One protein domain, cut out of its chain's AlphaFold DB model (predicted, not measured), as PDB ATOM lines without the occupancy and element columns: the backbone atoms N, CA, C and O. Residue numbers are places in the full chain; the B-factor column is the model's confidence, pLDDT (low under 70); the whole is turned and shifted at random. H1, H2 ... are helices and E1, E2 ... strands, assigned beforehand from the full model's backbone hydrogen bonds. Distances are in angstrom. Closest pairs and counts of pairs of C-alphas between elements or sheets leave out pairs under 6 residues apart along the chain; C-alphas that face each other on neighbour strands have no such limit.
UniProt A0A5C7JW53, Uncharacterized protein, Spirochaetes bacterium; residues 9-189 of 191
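What this domain is: This is residues 9 to 189 of the 191 residues of an uncharacterized protein of Spirochaetes bacterium (UniProt A0A5C7JW53). A strongly twisted, curled sheet of five strands has the long helix H4 along one face and H5 on the other; on the side of H4 away from the sheet are H1, H2, H3 and H8, so that H4 runs between the sheet and these helices. H6 only grazes the sheet, with its residues 153 to 155, and H7 only grazes it too, with its residues 167 to 171, mostly by E4. The printed part has 181 residues with eight named helices and five named strands, in the order H1 H2 H3 H4 E1 E2 E3 H5 E4 H6 E5 H7 H8; the class is mixed, helices and strands. The sheet runs E1 E2 E3 E4 E5 and is mixed, antiparallel from E1 to E3 and parallel from E3 to E5. The whole is compact, with a radius of gyration of the C-alphas of 15.7 A, and rounded, spanning 43 by 34 by 30 A.

How they stand to each other: H1, residues 9 to 12, touches residues 52 to 56 of H4, residues 46 to 64; the closest C-alphas, of Phe 9 and Asp 52, are 5.8 A apart. H2, residues 16 to 20, touches residues 29 to 33 of H3, residues 26 to 37, closest at the C-alphas of Leu 19 and Arg 32, 5.6 A. H3 and H4 form a helical hairpin and touch, closest at the C-alphas of Ser 37 and Pro 46, 4.6 A; their lines stand at a steep tilt of 36 degrees, only just past shallow, and run opposite ways. E1, residues 73 to 78, E2, residues 89 to 93, and E3, residues 98 to 104, form a meander, each strand the antiparallel neighbour of the one before; N 74 and O 92 are 2.8 A apart, and N 91 and O 99 2.8 A. H4 is on the sheet at a height of 7.4 A, over E3, and runs along the strands, at 27 degrees to E3 on the local plane. H5, residues 120 to 129, is on the opposite face at a height of 9.2 A, over E3 and E4, residues 140 to 144, giving three layers, helices on both faces of a sheet. E3 and E4 are parallel, with N 143 and O 102 2.8 A apart. E5, residues 162 to 165, is parallel to E4, with N 142 and O 163 2.8 A apart. E3, H5, E4 and E4, H6, E5 are strand-helix-strand units, two parallel neighbour strands with a helix between, with right-handed crossovers; H6, residues 151 to 157, only just is on the sheet and only grazes it. H7, residues 167 to 174, also only grazes the sheet and only just touches H3, with 3 pairs of C-alphas within 8 A, closest at Leu 26 and Arg 171, 6.2 A. H8, residues 178 to 187, only just touches H4, with 3 such pairs, closest at the C-alphas of Ala 60 and Phe 184, 6.2 A. Each O i to N i+4 pair is within hydrogen-bond range in H2, H3, H4, H5, H7 and H8, and 2 of 3 in H6; H1 is too short for such a pair.

Where its parts are: H1 begins at C-alpha 9, (87.836, 89.078, 147.480). H4, the longest helix, measures 27.4 A from first to last C-alpha, H3 16.4 A, H5 14.5 A and H8 14.0 A. E3, the longest strand, measures 20.5 A and begins at C-alpha 98, (77.482, 82.042, 168.657). H8 ends at C-alpha 187, (90.691, 75.971, 148.307).

The domain as a whole: The C-alphas farthest apart, of Leu 39 and Asp 135, are 45.0 A apart. The printed part has no cut. The link from E3 to H5, residues 105 to 119, is long; in it residues 112 to 113 pair, parallel, with residues 148 to 149. The mean pLDDT of the printed part is 95.9, and residue 82 is under 70.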
ATOM      1  N   PHE A   9      86.496  88.826 148.005       96.50
ATOM      2  CA  PHE A   9      87.836  89.078 147.480       96.50
ATOM      3  C   PHE A   9      88.293  88.008 146.481       96.50
ATOM      4  O   PHE A   9      89.060  88.323 145.579       96.50
ATOM      5  N   ILE A  10      87.760  86.780 146.557       96.88
ATOM      6  CA  ILE A  10      88.034  85.717 145.575       96.88
ATOM      7  C   ILE A  10      87.758  86.195 144.140       96.88
ATOM      8  O   ILE A  10      88.508  85.870 143.226       96.88
ATOM      9  N   ASN A  11      86.714  87.008 143.957       94.88
ATOM     10  CA  ASN A  11      86.298  87.517 142.649       94.88
ATOM     11  C   ASN A  11      86.821  88.931 142.349       94.88
ATOM     12  O   ASN A  11      86.657  89.412 141.230       94.88
ATOM     13  N   ARG A  12      87.392  89.622 143.346       94.56
ATOM     14  CA  ARG A  12      87.824  91.030 143.237       94.56
ATOM     15  C   ARG A  12      89.339  91.215 143.267       94.56
ATOM     16  O   ARG A  12      89.825  92.274 142.869       94.56
ATOM     17  N   ALA A  13      90.080  90.214 143.735       96.31
ATOM     18  CA  ALA A  13      91.534  90.224 143.737       96.31
ATOM     19  C   ALA A  13      92.074  90.462 142.324       96.31
ATOM     20  O   ALA A  13      91.574  89.903 141.349       96.31
ATOM     21  N   HIS A  14      93.128  91.266 142.219       96.25
ATOM     22  CA  HIS A  14      93.771  91.540 140.939       96.25
ATOM     23  C   HIS A  14      94.480  90.299 140.389       96.25
ATOM     24  O   HIS A  14      94.386  90.027 139.196       96.25
ATOM     25  N   ASP A  15      95.165  89.537 141.252       96.56
ATOM     26  CA  ASP A  15      95.809  88.277 140.872       96.56
ATOM     27  C   ASP A  15      96.031  87.364 142.096       96.56
ATOM     28  O   ASP A  15      97.033  87.477 142.811       96.56
ATOM     29  N   LEU A  16      95.102  86.430 142.337       97.06
ATOM     30  CA  LEU A  16      95.220  85.447 143.425       97.06
ATOM     31  C   LEU A  16      96.439  84.524 143.267       97.06
ATOM     32  O   LEU A  16      97.073  84.178 144.270       97.06
ATOM     33  N   ASN A  17      96.798  84.143 142.035       97.06
ATOM     34  CA  ASN A  17      97.955  83.282 141.790       97.06
ATOM     35  C   ASN A  17      99.237  83.994 142.226       97.06
ATOM     36  O   ASN A  17     100.026  83.430 142.985       97.06
ATOM     37  N   ALA A  18      99.423  85.257 141.835       96.44
ATOM     38  CA  ALA A  18     100.581  86.040 142.256       96.44
ATOM     39  C   ALA A  18     100.621  86.290 143.775       96.44
ATOM     40  O   ALA A  18     101.713  86.406 144.336       96.44
ATOM     41  N   LEU A  19      99.472  86.324 144.466       96.31
ATOM     42  CA  LEU A  19      99.442  86.407 145.933       96.31
ATOM     43  C   LEU A  19      99.986  85.129 146.587       96.31
ATOM     44  O   LEU A  19     100.815  85.212 147.501       96.31
ATOM     45  N   LEU A  20      99.559  83.950 146.124       97.56
ATOM     46  CA  LEU A  20      99.692  82.703 146.892       97.56
ATOM     47  C   LEU A  20     100.665  81.669 146.323       97.56
ATOM     48  O   LEU A  20     101.100  80.788 147.076       97.56
ATOM     49  N   LYS A  21     101.060  81.784 145.051       95.62
ATOM     50  CA  LYS A  21     102.038  80.884 144.427       95.62
ATOM     51  C   LYS A  21     103.360  80.910 145.190       95.62
ATOM     52  O   LYS A  21     103.913  81.983 145.453       95.62
ATOM     53  N   ASP A  22     103.831  79.735 145.599       94.62
ATOM     54  CA  ASP A  22     105.047  79.545 146.404       94.62
ATOM     55  C   ASP A  22     105.084  80.363 147.715       94.62
ATOM     56  O   ASP A  22     106.143  80.607 148.295       94.62
ATOM     57  N   CYS A  23     103.925  80.820 148.204       97.69
ATOM     58  CA  CYS A  23     103.834  81.563 149.453       97.69
ATOM     59  C   CYS A  23     103.781  80.595 150.634       97.69
ATOM     60  O   CYS A  23     102.868  79.776 150.716       97.69
ATOM     61  N   ASN A  24     104.748  80.700 151.546       98.25
ATOM     62  CA  ASN A  24     104.823  79.859 152.745       98.25
ATOM     63  C   ASN A  24     105.025  80.677 154.033       98.25
ATOM     64  O   ASN A  24     105.371  80.122 155.074       98.25
ATOM     65  N   LYS A  25     104.869  82.003 153.970       98.69
ATOM     66  CA  LYS A  25     105.071  82.914 155.105       98.69
ATOM     67  C   LYS A  25     104.031  84.019 155.079       98.69
ATOM     68  O   LYS A  25     103.792  84.608 154.021       98.69
ATOM     69  N   LEU A  26     103.509  84.378 156.248       98.69
ATOM     70  CA  LEU A  26     102.549  85.473 156.385       98.69
ATOM     71  C   LEU A  26     103.127  86.787 155.848       98.69
ATOM     72  O   LEU A  26     102.462  87.507 155.115       98.69
ATOM     73  N   SER A  27     104.401  87.065 156.137       98.19
ATOM     74  CA  SER A  27     105.072  88.275 155.651       98.19
ATOM     75  C   SER A  27     105.110  88.364 154.125       98.19
ATOM     76  O   SER A  27     104.937  89.446 153.574       98.19
ATOM     77  N   THR A  28     105.302  87.232 153.439       98.56
ATOM     78  CA  THR A  28     105.317  87.182 151.971       98.56
ATOM     79  C   THR A  28     103.928  87.460 151.409       98.56
ATOM     80  O   THR A  28     103.808  88.245 150.470       98.56
ATOM     81  N   PHE A  29     102.887  86.885 152.018       98.69
ATOM     82  CA  PHE A  29     101.498  87.180 151.675       98.69
ATOM     83  C   PHE A  29     101.179  88.671 151.855       98.69
ATOM     84  O   PHE A  29     100.775  89.316 150.891       98.69
ATOM     85  N   CYS A  30     101.450  89.243 153.034       98.56
ATOM     86  CA  CYS A  30     101.193  90.657 153.324       98.56
ATOM     87  C   CYS A  30     101.924  91.593 152.351       98.56
ATOM     88  O   CYS A  30     101.307  92.482 151.777       98.56
ATOM     89  N   THR A  31     103.215  91.363 152.084       98.50
ATOM     90  CA  THR A  31     103.975  92.193 151.135       98.50
ATOM     91  C   THR A  31     103.422  92.107 149.711       98.50
ATOM     92  O   THR A  31     103.422  93.105 148.992       98.50
ATOM     93  N   ARG A  32     102.960  90.933 149.268       98.50
ATOM     94  CA  ARG A  32     102.328  90.788 147.946       98.50
ATOM     95  C   ARG A  32     100.967  91.476 147.901       98.50
ATOM     96  O   ARG A  32     100.670  92.129 146.906       98.50
ATOM     97  N   LEU A  33     100.194  91.385 148.982       98.38
ATOM     98  CA  LEU A  33      98.906  92.053 149.124       98.38
ATOM     99  C   LEU A  33      99.053  93.578 149.070       98.38
ATOM    100  O   LEU A  33      98.367  94.230 148.288       98.38
ATOM    101  N   GLU A  34     100.010  94.135 149.814       98.38
ATOM    102  CA  GLU A  34     100.337  95.566 149.779       98.38
ATOM    103  C   GLU A  34     100.772  96.010 148.380       98.38
ATOM    104  O   GLU A  34     100.269  97.008 147.872       98.38
ATOM    105  N   LYS A  35     101.639  95.245 147.705       98.31
ATOM    106  CA  LYS A  35     102.043  95.555 146.324       98.31
ATOM    107  C   LYS A  35     100.862  95.553 145.358       98.31
ATOM    108  O   LYS A  35     100.771  96.445 144.522       98.31
ATOM    109  N   GLN A  36      99.969  94.571 145.467       98.19
ATOM    110  CA  GLN A  36      98.794  94.504 144.602       98.19
ATOM    111  C   GLN A  36      97.798  95.632 144.878       98.19
ATOM    112  O   GLN A  36      97.250  96.167 143.920       98.19
ATOM    113  N   SER A  37      97.628  96.054 146.136       98.06
ATOM    114  CA  SER A  37      96.714  97.153 146.495       98.06
ATOM    115  C   SER A  37      97.023  98.483 145.797       98.06
ATOM    116  O   SER A  37      96.160  99.346 145.707       98.06
ATOM    117  N   LEU A  38      98.239  98.647 145.269       97.81
ATOM    118  CA  LEU A  38      98.687  99.856 144.578       97.81
ATOM    119  C   LEU A  38      98.546  99.784 143.048       97.81
ATOM    120  O   LEU A  38      98.861 100.760 142.374       97.81
ATOM    121  N   LEU A  39      98.116  98.649 142.477       97.19
ATOM    122  CA  LEU A  39      98.058  98.471 141.018       97.19
ATOM    123  C   LEU A  39      96.950  99.304 140.365       97.19
ATOM    124  O   LEU A  39      97.177  99.900 139.315       97.19
ATOM    125  N   TYR A  40      95.759  99.335 140.972       95.75
ATOM    126  CA  TYR A  40      94.578 100.007 140.419       95.75
ATOM    127  C   TYR A  40      93.786 100.769 141.502       95.75
ATOM    128  O   TYR A  40      92.611 100.462 141.718       95.75
ATOM    129  N   PRO A  41      94.395 101.765 142.175       94.75
ATOM    130  CA  PRO A  41      93.790 102.453 143.323       94.75
ATOM    131  C   PRO A  41      92.457 103.145 142.992       94.75
ATOM    132  O   PRO A  41      91.565 103.187 143.830       94.75
ATOM    133  N   ASP A  42      92.271 103.604 141.750       94.81
ATOM    134  CA  ASP A  42      91.015 104.229 141.306       94.81
ATOM    135  C   ASP A  42      89.851 103.228 141.163       94.81
ATOM    136  O   ASP A  42      88.692 103.623 141.059       94.81
ATOM    137  N   ARG A  43      90.146 101.920 141.108       92.62
ATOM    138  CA  ARG A  43      89.141 100.846 140.967       92.62
ATOM    139  C   ARG A  43      88.831 100.158 142.285       92.62
ATOM    140  O   ARG A  43      87.748  99.598 142.439       92.62
ATOM    141  N   TYR A  44      89.799 100.135 143.189       95.81
ATOM    142  CA  TYR A  44      89.697  99.467 144.469       95.81
ATOM    143  C   TYR A  44      90.579 100.224 145.452       95.81
ATOM    144  O   TYR A  44      91.800 100.230 145.307       95.81
ATOM    145  N   ASP A  45      89.944 100.857 146.440       96.62
ATOM    146  CA  ASP A  45      90.652 101.547 147.512       96.62
ATOM    147  C   ASP A  45      91.755 100.642 148.109       96.62
ATOM    148  O   ASP A  45      91.460  99.500 148.490       96.62
ATOM    149  N   PRO A  46      93.016 101.108 148.189       97.75
ATOM    150  CA  PRO A  46      94.126 100.278 148.647       97.75
ATOM    151  C   PRO A  46      93.958  99.727 150.066       97.75
ATOM    152  O   PRO A  46      94.371  98.596 150.340       97.75
ATOM    153  N   ASP A  47      93.365 100.496 150.983       96.44
ATOM    154  CA  ASP A  47      93.149 100.049 152.361       96.44
ATOM    155  C   ASP A  47      92.063  98.977 152.424       96.44
ATOM    156  O   ASP A  47      92.265  97.940 153.069       96.44
ATOM    157  N   LYS A  48      90.979  99.151 151.662       95.81
ATOM    158  CA  LYS A  48      89.952  98.125 151.494       95.81
ATOM    159  C   LYS A  48      90.496  96.867 150.815       95.81
ATOM    160  O   LYS A  48      90.177  95.769 151.255       95.81
ATOM    161  N   TYR A  49      91.361  96.989 149.805       97.81
ATOM    162  CA  TYR A  49      91.992  95.833 149.150       97.81
ATOM    163  C   TYR A  49      92.806  94.994 150.144       97.81
ATOM    164  O   TYR A  49      92.720  93.765 150.158       97.81
ATOM    165  N   LYS A  50      93.596  95.658 151.001       98.12
ATOM    166  CA  LYS A  50      94.373  94.985 152.052       98.12
ATOM    167  C   LYS A  50      93.467  94.348 153.108       98.12
ATOM    168  O   LYS A  50      93.761  93.238 153.546       98.12
ATOM    169  N   GLY A  51      92.387  95.026 153.504       97.19
ATOM    170  CA  GLY A  51      91.378  94.491 154.423       97.19
ATOM    171  C   GLY A  51      90.729  93.222 153.875       97.19
ATOM    172  O   GLY A  51      90.957  92.138 154.407       97.19
ATOM    173  N   ASP A  52      90.048  93.343 152.737       97.44
ATOM    174  CA  ASP A  52      89.297  92.262 152.096       97.44
ATOM    175  C   ASP A  52      90.205  91.059 151.729       97.44
ATOM    176  O   ASP A  52      89.803  89.892 151.815       97.44
ATOM    177  N   GLY A  53      91.460  91.314 151.338       98.25
ATOM    178  CA  GLY A  53      92.436  90.256 151.075       98.25
ATOM    179  C   GLY A  53      92.907  89.534 152.334       98.25
ATOM    180  O   GLY A  53      93.085  88.312 152.320       98.25
ATOM    181  N   PHE A  54      93.080  90.259 153.439       98.69
ATOM    182  CA  PHE A  54      93.420  89.651 154.721       98.69
ATOM    183  C   PHE A  54      92.228  88.905 155.337       98.69
ATOM    184  O   PHE A  54      92.421  87.828 155.899       98.69
ATOM    185  N   GLU A  55      90.998  89.383 155.145       98.44
ATOM    186  CA  GLU A  55      89.768  88.670 155.512       98.44
ATOM    187  C   GLU A  55      89.655  87.310 154.816       98.44
ATOM    188  O   GLU A  55      89.375  86.309 155.477       98.44
ATOM    189  N   LEU A  56      89.989  87.218 153.520       98.62
ATOM    190  CA  LEU A  56      90.057  85.925 152.822       98.62
ATOM    191  C   LEU A  56      91.095  84.974 153.451       98.62
ATOM    192  O   LEU A  56      90.840  83.775 153.590       98.62
ATOM    193  N   PHE A  57      92.265  85.490 153.840       98.75
ATOM    194  CA  PHE A  57      93.269  84.696 154.556       98.75
ATOM    195  C   PHE A  57      92.734  84.200 155.909       98.75
ATOM    196  O   PHE A  57      92.919  83.028 156.247       98.75
ATOM    197  N   VAL A  58      92.045  85.058 156.669       98.69
ATOM    198  CA  VAL A  58      91.465  84.691 157.968       98.69
ATOM    199  C   VAL A  58      90.329  83.677 157.812       98.69
ATOM    200  O   VAL A  58      90.261  82.728 158.592       98.69
ATOM    201  N   GLU A  59      89.498  83.793 156.774       98.62
ATOM    202  CA  GLU A  59      88.483  82.785 156.460       98.62
ATOM    203  C   GLU A  59      89.120  81.396 156.287       98.62
ATOM    204  O   GLU A  59      88.648  80.412 156.870       98.62
ATOM    205  N   ALA A  60      90.211  81.310 155.519       98.44
ATOM    206  CA  ALA A  60      90.942  80.061 155.329       98.44
ATOM    207  C   ALA A  60      91.582  79.563 156.632       98.44
ATOM    208  O   ALA A  60      91.482  78.374 156.945       98.44
ATOM    209  N   LEU A  61      92.191  80.461 157.412       98.56
ATOM    210  CA  LEU A  61      92.780  80.144 158.712       98.56
ATOM    211  C   LEU A  61      91.760  79.484 159.643       98.56
ATOM    212  O   LEU A  61      92.041  78.407 160.173       98.56
ATOM    213  N   ILE A  62      90.583  80.093 159.802       98.44
ATOM    214  CA  ILE A  62      89.549  79.609 160.720       98.44
ATOM    215  C   ILE A  62      88.976  78.277 160.239       98.44
ATOM    216  O   ILE A  62      88.913  77.313 161.002       98.44
ATOM    217  N   LYS A  63      88.616  78.183 158.953       98.12
ATOM    218  CA  LYS A  63      88.016  76.962 158.396       98.12
ATOM    219  C   LYS A  63      88.953  75.755 158.417       98.12
ATOM    220  O   LYS A  63      88.469  74.626 158.454       98.12
ATOM    221  N   LEU A  64      90.269  75.975 158.400       97.56
ATOM    222  CA  LEU A  64      91.273  74.912 158.489       97.56
ATOM    223  C   LEU A  64      91.651  74.539 159.932       97.56
ATOM    224  O   LEU A  64      92.270  73.496 160.128       97.56
ATOM    225  N   HIS A  65      91.251  75.329 160.934       96.00
ATOM    226  CA  HIS A  65      91.572  75.093 162.348       96.00
ATOM    227  C   HIS A  65      90.344  75.175 163.283       96.00
ATOM    228  O   HIS A  65      90.428  75.795 164.346       96.00
ATOM    229  N   PRO A  66      89.203  74.533 162.960       93.38
ATOM    230  CA  PRO A  66      87.983  74.674 163.760       93.38
ATOM    231  C   PRO A  66      88.102  74.078 165.173       93.38
ATOM    232  O   PRO A  66      87.347  74.461 166.058       93.38
ATOM    233  N   VAL A  67      89.044  73.150 165.384       93.12
ATOM    234  CA  VAL A  67      89.280  72.449 166.661       93.12
ATOM    235  C   VAL A  67      90.548  72.911 167.390       93.12
ATOM    236  O   VAL A  67      90.911  72.343 168.415       93.12
ATOM    237  N   ASP A  68      91.255  73.919 166.870       94.56
ATOM    238  CA  ASP A  68      92.397  74.509 167.572       94.56
ATOM    239  C   ASP A  68      91.881  75.489 168.629       94.56
ATOM    240  O   ASP A  68      91.281  76.494 168.268       94.56
ATOM    241  N   ASN A  69      92.134  75.248 169.917       92.38
ATOM    242  CA  ASN A  69      91.619  76.089 171.009       92.38
ATOM    243  C   ASN A  69      92.039  77.569 170.927       92.38
ATOM    244  O   ASN A  69      91.381  78.428 171.517       92.38
ATOM    245  N   ARG A  70      93.118  77.895 170.201       92.69
ATOM    246  CA  ARG A  70      93.531  79.288 169.979       92.69
ATOM    247  C   ARG A  70      92.567  80.005 169.037       92.69
ATOM    248  O   ARG A  70      92.298  81.181 169.249       92.69
ATOM    249  N   ILE A  71      92.021  79.296 168.045       96.00
ATOM    250  CA  ILE A  71      91.025  79.800 167.090       96.00
ATOM    251  C   ILE A  71      89.626  79.425 167.580       96.00
ATOM    252  O   ILE A  71      88.897  80.296 168.047       96.00
ATOM    253  N   GLY A  72      89.286  78.136 167.570       94.38
ATOM    254  CA  GLY A  72      88.136  77.589 168.284       94.38
ATOM    255  C   GLY A  72      86.791  78.059 167.744       94.38
ATOM    256  O   GLY A  72      85.864  78.272 168.519       94.38
ATOM    257  N   ILE A  73      86.708  78.288 166.431       97.62
ATOM    258  CA  ILE A  73      85.487  78.715 165.747       97.62
ATOM    259  C   ILE A  73      85.196  77.719 164.628       97.62
ATOM    260  O   ILE A  73      85.957  77.584 163.670       97.62
ATOM    261  N   SER A  74      84.074  77.021 164.752       97.31
ATOM    262  CA  SER A  74      83.546  76.100 163.747       97.31
ATOM    263  C   SER A  74      82.421  76.753 162.939       97.31
ATOM    264  O   SER A  74      81.938  77.830 163.286       97.31
ATOM    265  N   ASN A  75      82.015  76.128 161.829       96.44
ATOM    266  CA  ASN A  75      80.935  76.616 160.955       96.44
ATOM    267  C   ASN A  75      81.095  78.077 160.492       96.44
ATOM    268  O   ASN A  75      80.102  78.764 160.261       96.44
ATOM    269  N   TYR A  76      82.341  78.539 160.338       97.88
ATOM    270  CA  TYR A  76      82.633  79.932 160.018       97.88
ATOM    271  C   TYR A  76      82.038  80.368 158.672       97.88
ATOM    272  O   TYR A  76      82.177  79.672 157.654       97.88
ATOM    273  N   GLN A  77      81.424  81.547 158.657       96.25
ATOM    274  CA  GLN A  77      80.930  82.227 157.466       96.25
ATOM    275  C   GLN A  77      81.352  83.702 157.497       96.25
ATOM    276  O   GLN A  77      81.221  84.331 158.548       96.25
ATOM    277  N   PRO A  78      81.825  84.264 156.368       95.75
ATOM    278  CA  PRO A  78      82.038  85.703 156.257       95.75
ATOM    279  C   PRO A  78      80.755  86.490 156.541       95.75
ATOM    280  O   PRO A  78      79.653  86.018 156.249       95.75
ATOM    281  N   GLY A  79      80.915  87.681 157.109       91.81
ATOM    282  CA  GLY A  79      79.839  88.635 157.338       91.81
ATOM    283  C   GLY A  79      79.306  89.231 156.034       91.81
ATOM    284  O   GLY A  79      79.821  88.982 154.942       91.81
ATOM    285  N   ASN A  80      78.242  90.023 156.145       83.44
ATOM    286  CA  ASN A  80      77.711  90.764 155.006       83.44
ATOM    287  C   ASN A  80      78.542  92.033 154.793       83.44
ATOM    288  O   ASN A  80      78.498  92.934 155.622       83.44
ATOM    289  N   GLU A  81      79.216  92.131 153.647       73.12
ATOM    290  CA  GLU A  81      80.037  93.289 153.263       73.12
ATOM    291  C   GLU A  81      79.280  94.629 153.227       73.12
ATOM    292  O   GLU A  81      79.901  95.687 153.277       73.12
ATOM    293  N   ASN A  82      77.946  94.599 153.139       69.69
ATOM    294  CA  ASN A  82      77.111  95.802 153.130       69.69
ATOM    295  C   ASN A  82      76.732  96.283 154.537       69.69
ATOM    296  O   ASN A  82      76.065  97.309 154.664       69.69
ATOM    297  N   ASN A  83      77.092  95.532 155.582       71.88
ATOM    298  CA  ASN A  83      76.751  95.856 156.957       71.88
ATOM    299  C   ASN A  83      78.026  96.190 157.739       71.88
ATOM    300  O   ASN A  83      78.728  95.300 158.211       71.88
ATOM    301  N   ASP A  84      78.324  97.481 157.875       71.38
ATOM    302  CA  ASP A  84      79.502  97.976 158.596       71.38
ATOM    303  C   ASP A  84      79.254  98.009 160.114       71.38
ATOM    304  O   ASP A  84      79.211  99.053 160.765       71.38
ATOM    305  N   THR A  85      79.005  96.833 160.689       85.06
ATOM    306  CA  THR A  85      78.800  96.661 162.138       85.06
ATOM    307  C   THR A  85      80.107  96.381 162.880       85.06
ATOM    308  O   THR A  85      80.122  96.324 164.112       85.06
ATOM    309  N   GLY A  86      81.205  96.194 162.141       90.50
ATOM    310  CA  GLY A  86      82.476  95.678 162.646       90.50
ATOM    311  C   GLY A  86      82.534  94.148 162.772       90.50
ATOM    312  O   GLY A  86      83.513  93.627 163.289       90.50
ATOM    313  N   ILE A  87      81.517  93.395 162.340       96.12
ATOM    314  CA  ILE A  87      81.590  91.925 162.320       96.12
ATOM    315  C   ILE A  87      81.917  91.445 160.905       96.12
ATOM    316  O   ILE A  87      81.067  91.488 160.018       96.12
ATOM    317  N   ASP A  88      83.117  90.894 160.727       96.94
ATOM    318  CA  ASP A  88      83.590  90.377 159.435       96.94
ATOM    319  C   ASP A  88      83.286  88.881 159.266       96.94
ATOM    320  O   ASP A  88      83.432  88.311 158.184       96.94
ATOM    321  N   GLY A  89      82.837  88.204 160.327       97.31
ATOM    322  CA  GLY A  89      82.336  86.841 160.220       97.31
ATOM    323  C   GLY A  89      81.718  86.273 161.485       97.31
ATOM    324  O   GLY A  89      81.893  86.785 162.588       97.31
ATOM    325  N   TYR A  90      81.014  85.166 161.287       98.00
ATOM    326  CA  TYR A  90      80.239  84.455 162.296       98.00
ATOM    327  C   TYR A  90      80.638  82.989 162.324       98.00
ATOM    328  O   TYR A  90      81.047  82.427 161.309       98.00
ATOM    329  N   GLY A  91      80.465  82.340 163.466       97.69
ATOM    330  CA  GLY A  91      80.627  80.902 163.606       97.69
ATOM    331  C   GLY A  91      80.112  80.408 164.949       97.69
ATOM    332  O   GLY A  91      79.317  81.068 165.616       97.69
ATOM    333  N   VAL A  92      80.576  79.228 165.341       98.06
ATOM    334  CA  VAL A  92      80.236  78.591 166.612       98.06
ATOM    335  C   VAL A  92      81.514  78.408 167.417       98.06
ATOM    336  O   VAL A  92      82.442  77.740 166.948       98.06
ATOM    337  N   GLY A  93      81.562  79.021 168.596       97.25
ATOM    338  CA  GLY A  93      82.689  78.951 169.517       97.25
ATOM    339  C   GLY A  93      82.882  77.562 170.125       97.25
ATOM    340  O   GLY A  93      82.052  76.664 169.965       97.25
ATOM    341  N   ILE A  94      83.977  77.387 170.866       95.12
ATOM    342  CA  ILE A  94      84.305  76.118 171.542       95.12
ATOM    343  C   ILE A  94      83.266  75.703 172.590       95.12
ATOM    344  O   ILE A  94      83.163  74.525 172.919       95.12
ATOM    345  N   ASP A  95      82.495  76.661 173.105       94.81
ATOM    346  CA  ASP A  95      81.395  76.441 174.046       94.81
ATOM    347  C   ASP A  95      80.068  76.073 173.351       94.81
ATOM    348  O   ASP A  95      79.044  75.904 174.014       94.81
ATOM    349  N   GLY A  96      80.075  75.944 172.019       96.12
ATOM    350  CA  GLY A  96      78.901  75.609 171.216       96.12
ATOM    351  C   GLY A  96      77.939  76.777 170.975       96.12
ATOM    352  O   GLY A  96      76.874  76.556 170.398       96.12
ATOM    353  N   LYS A  97      78.281  78.003 171.393       97.62
ATOM    354  CA  LYS A  97      77.444  79.201 171.221       97.62
ATOM    355  C   LYS A  97      77.932  80.071 170.062       97.62
ATOM    356  O   LYS A  97      78.995  79.834 169.490       97.62
ATOM    357  N   LEU A  98      77.135  81.076 169.700       98.25
ATOM    358  CA  LEU A  98      77.482  82.042 168.657       98.25
ATOM    359  C   LEU A  98      78.833  82.698 168.961       98.25
ATOM    360  O   LEU A  98      79.042  83.183 170.073       98.25
ATOM    361  N   ALA A  99      79.702  82.736 167.953       98.38
ATOM    362  CA  ALA A  99      80.957  83.469 167.970       98.38
ATOM    363  C   ALA A  99      81.055  84.425 166.777       98.38
ATOM    364  O   ALA A  99      80.585  84.117 165.679       98.38
ATOM    365  N   THR A 100      81.700  85.566 166.990       98.19
ATOM    366  CA  THR A 100      81.921  86.614 165.992       98.19
ATOM    367  C   THR A 100      83.408  86.900 165.828       98.19
ATOM    368  O   THR A 100      84.223  86.696 166.737       98.19
ATOM    369  N   VAL A 101      83.774  87.362 164.632       98.38
ATOM    370  CA  VAL A 101      85.153  87.658 164.250       98.38
ATOM    371  C   VAL A 101      85.241  89.054 163.651       98.38
ATOM    372  O   VAL A 101      84.455  89.391 162.771       98.38
ATOM    373  N   GLN A 102      86.234  89.826 164.084       97.88
ATOM    374  CA  GLN A 102      86.697  91.031 163.398       97.88
ATOM    375  C   GLN A 102      88.142  90.816 162.944       97.88
ATOM    376  O   GLN A 102      89.008  90.360 163.690       97.88
ATOM    377  N   VAL A 103      88.417  91.192 161.712       98.00
ATOM    378  CA  VAL A 103      89.707  91.187 161.055       98.00
ATOM    379  C   VAL A 103      90.189  92.630 160.923       98.00
ATOM    380  O   VAL A 103      89.455  93.526 160.516       98.00
ATOM    381  N   LYS A 104      91.447  92.894 161.284       97.31
ATOM    382  CA  LYS A 104      92.077  94.204 161.061       97.31
ATOM    383  C   LYS A 104      93.447  94.034 160.428       97.31
ATOM    384  O   LYS A 104      94.357  93.462 161.019       97.31
ATOM    385  N   TYR A 105      93.625  94.598 159.239       98.06
ATOM    386  CA  TYR A 105      94.946  94.713 158.634       98.06
ATOM    387  C   TYR A 105      95.658  95.983 159.123       98.06
ATOM    388  O   TYR A 105      95.101  97.082 159.078       98.06
ATOM    389  N   ARG A 106      96.907  95.850 159.567       97.19
ATOM    390  CA  ARG A 106      97.831  96.950 159.886       97.19
ATOM    391  C   ARG A 106      99.201  96.671 159.275       97.19
ATOM    392  O   ARG A 106      99.776  95.606 159.494       97.19
ATOM    393  N   SER A 107      99.738  97.639 158.534       94.12
ATOM    394  CA  SER A 107     101.098  97.540 157.987       94.12
ATOM    395  C   SER A 107     102.166  97.632 159.085       94.12
ATOM    396  O   SER A 107     103.195  96.958 158.997       94.12
ATOM    397  N   ASP A 108     101.911  98.411 160.145       95.06
ATOM    398  CA  ASP A 108     102.740  98.405 161.351       95.06
ATOM    399  C   ASP A 108     102.393  97.200 162.234       95.06
ATOM    400  O   ASP A 108     101.361  97.153 162.904       95.06
ATOM    401  N   LYS A 109     103.304  96.226 162.237       94.19
ATOM    402  CA  LYS A 109     103.177  94.961 162.972       94.19
ATOM    403  C   LYS A 109     103.451  95.098 164.467       94.19
ATOM    404  O   LYS A 109     103.222  94.145 165.200       94.19
ATOM    405  N   THR A 110     103.988  96.239 164.901       95.00
ATOM    406  CA  THR A 110     104.293  96.538 166.309       95.00
ATOM    407  C   THR A 110     103.205  97.373 166.974       95.00
ATOM    408  O   THR A 110     103.196  97.521 168.195       95.00
ATOM    409  N   GLN A 111     102.263  97.899 166.186       96.81
ATOM    410  CA  GLN A 111     101.140  98.665 166.700       96.81
ATOM    411  C   GLN A 111     100.292  97.802 167.646       96.81
ATOM    412  O   GLN A 111      99.969  96.652 167.349       96.81
ATOM    413  N   LEU A 112      99.857  98.404 168.751       97.56
ATOM    414  CA  LEU A 112      98.772  97.878 169.573       97.56
ATOM    415  C   LEU A 112      97.446  98.495 169.119       97.56
ATOM    416  O   LEU A 112      97.340  99.717 168.978       97.56
ATOM    417  N   LEU A 113      96.435  97.658 168.887       97.62
ATOM    418  CA  LEU A 113      95.097  98.130 168.550       97.62
ATOM    419  C   LEU A 113      94.406  98.697 169.792       97.62
ATOM    420  O   LEU A 113      94.494  98.137 170.886       97.62
ATOM    421  N   THR A 114      93.669  99.783 169.612       96.62
ATOM    422  CA  THR A 114      92.891 100.430 170.668       96.62
ATOM    423  C   THR A 114      91.423 100.495 170.280       96.62
ATOM    424  O   THR A 114      91.085 100.609 169.103       96.62
ATOM    425  N   ALA A 115      90.535 100.482 171.271       92.62
ATOM    426  CA  ALA A 115      89.097 100.501 171.024       92.62
ATOM    427  C   ALA A 115      88.640 101.691 170.168       92.62
ATOM    428  O   ALA A 115      87.835 101.520 169.257       92.62
ATOM    429  N   ASN A 116      89.191 102.879 170.439       89.50
ATOM    430  CA  ASN A 116      88.753 104.119 169.806       89.50
ATOM    431  C   ASN A 116      89.394 104.331 168.431       89.50
ATOM    432  O   ASN A 116      88.681 104.602 167.470       89.50
ATOM    433  N   LYS A 117      90.723 104.191 168.313       92.75
ATOM    434  CA  LYS A 117      91.436 104.439 167.045       92.75
ATOM    435  C   LYS A 117      91.123 103.380 165.992       92.75
ATOM    436  O   LYS A 117      91.127 103.674 164.804       92.75
ATOM    437  N   ASP A 118      90.890 102.145 166.428       93.44
ATOM    438  CA  ASP A 118      90.669 101.006 165.539       93.44
ATOM    439  C   ASP A 118      89.188 100.592 165.474       93.44
ATOM    440  O   ASP A 118      88.868  99.562 164.881       93.44
ATOM    441  N   HIS A 119      88.297 101.407 166.059       90.75
ATOM    442  CA  HIS A 119      86.837 101.248 166.064       90.75
ATOM    443  C   HIS A 119      86.345  99.880 166.575       90.75
ATOM    444  O   HIS A 119      85.296  99.385 166.171       90.75
ATOM    445  N   LEU A 120      87.086  99.266 167.502       95.12
ATOM    446  CA  LEU A 120      86.797  97.918 168.002       95.12
ATOM    447  C   LEU A 120      85.587  97.869 168.949       95.12
ATOM    448  O   LEU A 120      85.006  96.804 169.136       95.12
ATOM    449  N   SER A 121      85.176  98.999 169.538       94.31
ATOM    450  CA  SER A 121      83.955  99.041 170.360       94.31
ATOM    451  C   SER A 121      82.696  98.720 169.552       94.31
ATOM    452  O   SER A 121      81.774  98.119 170.100       94.31
ATOM    453  N   ASN A 122      82.669  99.061 168.256       94.06
ATOM    454  CA  ASN A 122      81.551  98.719 167.375       94.06
ATOM    455  C   ASN A 122      81.422  97.199 167.245       94.06
ATOM    456  O   ASN A 122      80.338  96.667 167.446       94.06
ATOM    457  N   PHE A 123      82.539  96.497 167.032       95.81
ATOM    458  CA  PHE A 123      82.560  95.034 166.985       95.81
ATOM    459  C   PHE A 123      81.994  94.404 168.262       95.81
ATOM    460  O   PHE A 123      81.145  93.516 168.180       95.81
ATOM    461  N   VAL A 124      82.423  94.872 169.440       96.06
ATOM    462  CA  VAL A 124      81.946  94.326 170.722       96.06
ATOM    463  C   VAL A 124      80.450  94.564 170.897       96.06
ATOM    464  O   VAL A 124      79.713  93.622 171.183       96.06
ATOM    465  N   MET A 125      79.985  95.796 170.681       95.25
ATOM    466  CA  MET A 125      78.567  96.126 170.825       95.25
ATOM    467  C   MET A 125      77.702  95.334 169.846       95.25
ATOM    468  O   MET A 125      76.731  94.708 170.266       95.25
ATOM    469  N   SER A 126      78.079  95.300 168.568       95.81
ATOM    470  CA  SER A 126      77.365  94.541 167.539       95.81
ATOM    471  C   SER A 126      77.329  93.051 167.865       95.81
ATOM    472  O   SER A 126      76.283  92.427 167.742       95.81
ATOM    473  N   SER A 127      78.430  92.478 168.360       96.94
ATOM    474  CA  SER A 127      78.481  91.058 168.735       96.94
ATOM    475  C   SER A 127      77.492  90.720 169.849       96.94
ATOM    476  O   SER A 127      76.823  89.689 169.797       96.94
ATOM    477  N   LEU A 128      77.363  91.601 170.844       96.69
ATOM    478  CA  LEU A 128      76.380  91.442 171.914       96.69
ATOM    479  C   LEU A 128      74.942  91.583 171.393       96.69
ATOM    480  O   LEU A 128      74.074  90.824 171.820       96.69
ATOM    481  N   PHE A 129      74.687  92.505 170.457       96.25
ATOM    482  CA  PHE A 129      73.374  92.652 169.816       96.25
ATOM    483  C   PHE A 129      72.979  91.436 168.968       96.25
ATOM    484  O   PHE A 129      71.816  91.042 168.993       96.25
ATOM    485  N   GLU A 130      73.937  90.810 168.283       95.50
ATOM    486  CA  GLU A 130      73.734  89.561 167.532       95.50
ATOM    487  C   GLU A 130      73.515  88.340 168.448       95.50
ATOM    488  O   GLU A 130      73.118  87.271 167.988       95.50
ATOM    489  N   GLY A 131      73.737  88.488 169.760       96.62
ATOM    490  CA  GLY A 131      73.449  87.459 170.757       96.62
ATOM    491  C   GLY A 131      74.652  86.621 171.183       96.62
ATOM    492  O   GLY A 131      74.465  85.525 171.719       96.62
ATOM    493  N   VAL A 132      75.886  87.103 170.980       97.44
ATOM    494  CA  VAL A 132      77.051  86.499 171.643       97.44
ATOM    495  C   VAL A 132      76.853  86.582 173.156       97.44
ATOM    496  O   VAL A 132      76.509  87.631 173.702       97.44
ATOM    497  N   ASP A 133      77.073  85.462 173.843       95.94
ATOM    498  CA  ASP A 133      76.928  85.388 175.293       95.94
ATOM    499  C   ASP A 133      77.908  86.348 175.983       95.94
ATOM    500  O   ASP A 133      79.123  86.148 175.944       95.94
ATOM    501  N   LYS A 134      77.367  87.375 176.651       93.00
ATOM    502  CA  LYS A 134      78.127  88.385 177.407       93.00
ATOM    503  C   LYS A 134      79.019  87.778 178.497       93.00
ATOM    504  O   LYS A 134      80.016  88.380 178.915       93.00
ATOM    505  N   ASP A 135      78.661  86.592 178.985       91.81
ATOM    506  CA  ASP A 135      79.410  85.907 180.027       91.81
ATOM    507  C   ASP A 135      80.570  85.086 179.436       91.81
ATOM    508  O   ASP A 135      81.570  84.873 180.129       91.81
ATOM    509  N   SER A 136      80.533  84.770 178.133       92.00
ATOM    510  CA  SER A 136      81.630  84.112 177.413       92.00
ATOM    511  C   SER A 136      82.821  85.051 177.197       92.00
ATOM    512  O   SER A 136      82.676  86.235 176.903       92.00
ATOM    513  N   ASN A 137      84.029  84.506 177.327       93.44
ATOM    514  CA  ASN A 137      85.296  85.164 176.989       93.44
ATOM    515  C   ASN A 137      86.002  84.496 175.795       93.44
ATOM    516  O   ASN A 137      87.171  84.766 175.524       93.44
ATOM    517  N   THR A 138      85.306  83.595 175.094       94.00
ATOM    518  CA  THR A 138      85.876  82.823 173.977       94.00
ATOM    519  C   THR A 138      85.240  83.153 172.630       94.00
ATOM    520  O   THR A 138      85.829  82.871 171.587       94.00
ATOM    521  N   ASN A 139      84.099  83.841 172.626       97.31
ATOM    522  CA  ASN A 139      83.256  83.952 171.436       97.31
ATOM    523  C   ASN A 139      83.372  85.272 170.673       97.31
ATOM    524  O   ASN A 139      82.781  85.402 169.610       97.31
ATOM    525  N   MET A 140      84.170  86.223 171.151       97.94
ATOM    526  CA  MET A 140      84.584  87.383 170.361       97.94
ATOM    527  C   MET A 140      86.066  87.247 170.031       97.94
ATOM    528  O   MET A 140      86.899  87.168 170.939       97.94
ATOM    529  N   LEU A 141      86.398  87.197 168.741       98.25
ATOM    530  CA  LEU A 141      87.770  87.044 168.265       98.25
ATOM    531  C   LEU A 141      88.165  88.196 167.337       98.25
ATOM    532  O   LEU A 141      87.536  88.426 166.311       98.25
ATOM    533  N   ILE A 142      89.266  88.865 167.658       98.50
ATOM    534  CA  ILE A 142      89.956  89.776 166.749       98.50
ATOM    535  C   ILE A 142      91.160  89.054 166.141       98.50
ATOM    536  O   ILE A 142      91.967  88.460 166.858       98.50
ATOM    537  N   VAL A 143      91.310  89.129 164.821       98.69
ATOM    538  CA  VAL A 143      92.493  88.648 164.100       98.69
ATOM    539  C   VAL A 143      93.167  89.825 163.408       98.69
ATOM    540  O   VAL A 143      92.524  90.580 162.679       98.69
ATOM    541  N   THR A 144      94.464  90.019 163.637       98.75
ATOM    542  CA  THR A 144      95.163  91.218 163.161       98.75
ATOM    543  C   THR A 144      96.613  90.965 162.770       98.75
ATOM    544  O   THR A 144      97.278  90.090 163.320       98.75
ATOM    545  N   THR A 145      97.127  91.763 161.831       98.50
ATOM    546  CA  THR A 145      98.573  91.841 161.545       98.50
ATOM    547  C   THR A 145      99.313  92.840 162.438       98.50
ATOM    548  O   THR A 145     100.521  92.992 162.283       98.50
ATOM    549  N   ALA A 146      98.617  93.514 163.356       98.25
ATOM    550  CA  ALA A 146      99.210  94.280 164.451       98.25
ATOM    551  C   ALA A 146      99.752  93.341 165.554       98.25
ATOM    552  O   ALA A 146      99.559  92.123 165.475       98.25
ATOM    553  N   ASP A 147     100.401  93.875 166.590       97.81
ATOM    554  CA  ASP A 147     100.994  93.046 167.650       97.81
ATOM    555  C   ASP A 147      99.918  92.406 168.536       97.81
ATOM    556  O   ASP A 147      99.828  91.183 168.645       97.81
ATOM    557  N   ASN A 148      99.062  93.229 169.147       97.50
ATOM    558  CA  ASN A 148      97.951  92.780 169.987       97.50
ATOM    559  C   ASN A 148      96.966  93.933 170.274       97.50
ATOM    560  O   ASN A 148      97.078  95.022 169.710       97.50
ATOM    561  N   LEU A 149      96.001  93.716 171.171       97.50
ATOM    562  CA  LEU A 149      95.231  94.778 171.809       97.50
ATOM    563  C   LEU A 149      96.091  95.511 172.842       97.50
ATOM    564  O   LEU A 149      96.849  94.902 173.596       97.50
ATOM    565  N   HIS A 150      95.918  96.824 172.928       97.81
ATOM    566  CA  HIS A 150      96.466  97.610 174.021       97.81
ATOM    567  C   HIS A 150      95.868  97.148 175.362       97.81
ATOM    568  O   HIS A 150      94.660  96.923 175.452       97.81
ATOM    569  N   HIS A 151      96.683  97.068 176.423       95.94
ATOM    570  CA  HIS A 151      96.266  96.553 177.741       95.94
ATOM    571  C   HIS A 151      94.996  97.232 178.273       95.94
ATOM    572  O   HIS A 151      94.069  96.555 178.698       95.94
ATOM    573  N   PHE A 152      94.919  98.566 178.198       95.38
ATOM    574  CA  PHE A 152      93.724  99.308 178.621       95.38
ATOM    575  C   PHE A 152      92.471  98.910 177.823       95.38
ATOM    576  O   PHE A 152      91.395  98.746 178.387       95.38
ATOM    577  N   THR A 153      92.601  98.703 176.508       94.88
ATOM    578  CA  THR A 153      91.486  98.248 175.669       94.88
ATOM    579  C   THR A 153      91.048  96.840 176.055       94.88
ATOM    580  O   THR A 153      89.858  96.606 176.236       94.88
ATOM    581  N   ASN A 154      91.990  95.917 176.237       95.25
ATOM    582  CA  ASN A 154      91.668  94.541 176.592       95.25
ATOM    583  C   ASN A 154      91.042  94.418 177.994       95.25
ATOM    584  O   ASN A 154      90.014  93.762 178.162       95.25
ATOM    585  N   ASN A 155      91.646  95.066 178.989       94.19
ATOM    586  CA  ASN A 155      91.317  94.837 180.393       94.19
ATOM    587  C   ASN A 155      90.203  95.757 180.887       94.19
ATOM    588  O   ASN A 155      89.271  95.276 181.519       94.19
ATOM    589  N   GLU A 156      90.278  97.052 180.578       93.94
ATOM    590  CA  GLU A 156      89.345  98.044 181.127       93.94
ATOM    591  C   GLU A 156      88.117  98.211 180.233       93.94
ATOM    592  O   GLU A 156      86.992  98.271 180.720       93.94
ATOM    593  N   MET A 157      88.310  98.260 178.909       94.00
ATOM    594  CA  MET A 157      87.193  98.482 177.982       94.00
ATOM    595  C   MET A 157      86.458  97.191 177.629       94.00
ATOM    596  O   MET A 157      85.233  97.187 177.547       94.00
ATOM    597  N   PHE A 158      87.193  96.098 177.407       95.38
ATOM    598  CA  PHE A 158      86.617  94.817 176.983       95.38
ATOM    599  C   PHE A 158      86.536  93.777 178.095       95.38
ATOM    600  O   PHE A 158      86.022  92.688 177.849       95.38
ATOM    601  N   LEU A 159      87.013  94.083 179.308       94.88
ATOM    602  CA  LEU A 159      86.910  93.205 180.480       94.88
ATOM    603  C   LEU A 159      87.417  91.774 180.215       94.88
ATOM    604  O   LEU A 159      86.864  90.803 180.731       94.88
ATOM    605  N   ASN A 160      88.458  91.634 179.383       94.81
ATOM    606  CA  ASN A 160      89.022  90.355 178.929       94.81
ATOM    607  C   ASN A 160      88.024  89.426 178.205       94.81
ATOM    608  O   ASN A 160      88.192  88.205 178.211       94.81
ATOM    609  N   LYS A 161      86.975  89.979 177.585       95.12
ATOM    610  CA  LYS A 161      85.946  89.213 176.854       95.12
ATOM    611  C   LYS A 161      86.279  88.976 175.384       95.12
ATOM    612  O   LYS A 161      85.657  88.132 174.746       95.12
ATOM    613  N   VAL A 162      87.251  89.713 174.851       96.81
ATOM    614  CA  VAL A 162      87.650  89.657 173.445       96.81
ATOM    615  C   VAL A 162      89.025  89.018 173.336       96.81
ATOM    616  O   VAL A 162      89.996  89.504 173.912       96.81
ATOM    617  N   ARG A 163      89.121  87.931 172.573       97.00
ATOM    618  CA  ARG A 163      90.402  87.300 172.243       97.00
ATOM    619  C   ARG A 163      91.059  88.036 171.086       97.00
ATOM    620  O   ARG A 163      90.374  88.559 170.211       97.00
ATOM    621  N   CYS A 164      92.386  88.018 171.039       97.94
ATOM    622  CA  CYS A 164      93.147  88.602 169.944       97.94
ATOM    623  C   CYS A 164      94.245  87.646 169.474       97.94
ATOM    624  O   CYS A 164      95.050  87.169 170.277       97.94
ATOM    625  N   ILE A 165      94.281  87.379 168.169       98.44
ATOM    626  CA  ILE A 165      95.386  86.694 167.496       98.44
ATOM    627  C   ILE A 165      96.117  87.744 166.661       98.44
ATOM    628  O   ILE A 165      95.629  88.168 165.610       98.44
ATOM    629  N   GLY A 166      97.279  88.164 167.155       98.38
ATOM    630  CA  GLY A 166      98.144  89.132 166.495       98.38
ATOM    631  C   GLY A 166      99.183  88.500 165.573       98.38
ATOM    632  O   GLY A 166      99.245  87.281 165.379       98.38
ATOM    633  N   TYR A 167     100.048  89.347 165.018       98.50
ATOM    634  CA  TYR A 167     101.023  88.976 163.995       98.50
ATOM    635  C   TYR A 167     101.944  87.831 164.417       98.50
ATOM    636  O   TYR A 167     102.215  86.925 163.625       98.50
ATOM    637  N   LYS A 168     102.432  87.847 165.663       98.19
ATOM    638  CA  LYS A 168     103.332  86.804 166.165       98.19
ATOM    639  C   LYS A 168     102.626  85.447 166.227       98.19
ATOM    640  O   LYS A 168     103.159  84.473 165.698       98.19
ATOM    641  N   GLN A 169     101.418  85.398 166.786       98.38
ATOM    642  CA  GLN A 169     100.624  84.172 166.892       98.38
ATOM    643  C   GLN A 169     100.202  83.651 165.512       98.38
ATOM    644  O   GLN A 169     100.251  82.447 165.269       98.38
ATOM    645  N   LEU A 170      99.845  84.541 164.578       98.62
ATOM    646  CA  LEU A 170      99.558  84.143 163.198       98.62
ATOM    647  C   LEU A 170     100.760  83.454 162.555       98.62
ATOM    648  O   LEU A 170     100.609  82.397 161.949       98.62
ATOM    649  N   ARG A 171     101.964  84.009 162.720       98.31
ATOM    650  CA  ARG A 171     103.189  83.390 162.197       98.31
ATOM    651  C   ARG A 171     103.451  82.018 162.806       98.31
ATOM    652  O   ARG A 171     103.817  81.112 162.072       98.31
ATOM    653  N   GLU A 172     103.226  81.846 164.104       98.00
ATOM    654  CA  GLU A 172     103.348  80.537 164.764       98.00
ATOM    655  C   GLU A 172     102.364  79.498 164.197       98.00
ATOM    656  O   GLU A 172     102.671  78.308 164.178       98.00
ATOM    657  N   LEU A 173     101.197  79.936 163.712       97.56
ATOM    658  CA  LEU A 173     100.201  79.070 163.078       97.56
ATOM    659  C   LEU A 173     100.564  78.703 161.631       97.56
ATOM    660  O   LEU A 173     100.346  77.560 161.212       97.56
ATOM    661  N   VAL A 174     101.086  79.662 160.856       98.38
ATOM    662  CA  VAL A 174     101.164  79.520 159.391       98.38
ATOM    663  C   VAL A 174     102.570  79.534 158.797       98.38
ATOM    664  O   VAL A 174     102.754  78.961 157.725       98.38
ATOM    665  N   ASP A 175     103.575  80.161 159.413       98.69
ATOM    666  CA  ASP A 175     104.897  80.283 158.782       98.69
ATOM    667  C   ASP A 175     105.542  78.900 158.605       98.69
ATOM    668  O   ASP A 175     105.771  78.158 159.557       98.69
ATOM    669  N   ASN A 176     105.860  78.564 157.354       98.56
ATOM    670  CA  ASN A 176     106.394  77.275 156.909       98.56
ATOM    671  C   ASN A 176     105.493  76.060 157.210       98.56
ATOM    672  O   ASN A 176     105.911  74.921 157.002       98.56
ATOM    673  N   ASN A 177     104.242  76.277 157.621       98.12
ATOM    674  CA  ASN A 177     103.234  75.229 157.682       98.12
ATOM    675  C   ASN A 177     102.751  74.918 156.256       98.12
ATOM    676  O   ASN A 177     101.745  75.448 155.779       98.12
ATOM    677  N   ILE A 178     103.508  74.076 155.549       97.94
ATOM    678  CA  ILE A 178     103.250  73.729 154.143       97.94
ATOM    679  C   ILE A 178     101.837  73.162 153.951       97.94
ATOM    680  O   ILE A 178     101.202  73.441 152.937       97.94
ATOM    681  N   ASN A 179     101.305  72.438 154.941       97.38
ATOM    682  CA  ASN A 179      99.947  71.901 154.886       97.38
ATOM    683  C   ASN A 179      98.894  73.012 154.861       97.38
ATOM    684  O   ASN A 179      97.992  72.957 154.025       97.38
ATOM    685  N   PHE A 180      99.026  74.030 155.717       98.06
ATOM    686  CA  PHE A 180      98.132  75.189 155.693       98.06
ATOM    687  C   PHE A 180      98.179  75.897 154.334       98.06
ATOM    688  O   PHE A 180      97.141  76.070 153.699       98.06
ATOM    689  N   TRP A 181      99.373  76.248 153.848       98.44
ATOM    690  CA  TRP A 181      99.510  77.007 152.601       98.44
ATOM    691  C   TRP A 181      99.061  76.222 151.367       98.44
ATOM    692  O   TRP A 181      98.384  76.782 150.503       98.44
ATOM    693  N   ASN A 182      99.367  74.922 151.293       97.94
ATOM    694  CA  ASN A 182      98.875  74.056 150.220       97.94
ATOM    695  C   ASN A 182      97.353  73.935 150.260       97.94
ATOM    696  O   ASN A 182      96.714  73.999 149.213       97.94
ATOM    697  N   LYS A 183      96.756  73.800 151.452       97.75
ATOM    698  CA  LYS A 183      95.296  73.771 151.584       97.75
ATOM    699  C   LYS A 183      94.672  75.105 151.204       97.75
ATOM    700  O   LYS A 183      93.678  75.097 150.491       97.75
ATOM    701  N   PHE A 184      95.267  76.228 151.594       98.12
ATOM    702  CA  PHE A 184      94.766  77.544 151.211       98.12
ATOM    703  C   PHE A 184      94.789  77.742 149.686       98.12
ATOM    704  O   PHE A 184      93.776  78.128 149.107       98.12
ATOM    705  N   ARG A 185      95.891  77.372 149.014       98.00
ATOM    706  CA  ARG A 185      95.970  77.352 147.542       98.00
ATOM    707  C   ARG A 185      94.930  76.424 146.914       98.00
ATOM    708  O   ARG A 185      94.215  76.843 146.008       98.00
ATOM    709  N   GLN A 186      94.800  75.199 147.430       97.12
ATOM    710  CA  GLN A 186      93.839  74.209 146.935       97.12
ATOM    711  C   GLN A 186      92.397  74.730 147.014       97.12
ATOM    712  O   GLN A 186      91.638  74.561 146.066       97.12
ATOM    713  N   LEU A 187      92.024  75.391 148.116       97.19
ATOM    714  CA  LEU A 187      90.691  75.971 148.307       97.19
ATOM    715  C   LEU A 187      90.355  77.087 147.303       97.19
ATOM    716  O   LEU A 187      89.182  77.408 147.129       97.19
ATOM    717  N   LEU A 188      91.369  77.663 146.656       96.88
ATOM    718  CA  LEU A 188      91.247  78.710 145.643       96.88
ATOM    719  C   LEU A 188      91.593  78.219 144.230       96.88
ATOM    720  O   LEU A 188      91.659  79.030 143.310       96.88
ATOM    721  N   ASN A 189      91.810  76.912 144.044       94.44
ATOM    722  CA  ASN A 189      92.253  76.312 142.780       94.44
ATOM    723  C   ASN A 189      93.552  76.928 142.219       94.44
ATOM    724  O   ASN A 189      93.728  77.030 141.006       94.44
TER     725      ASN A 189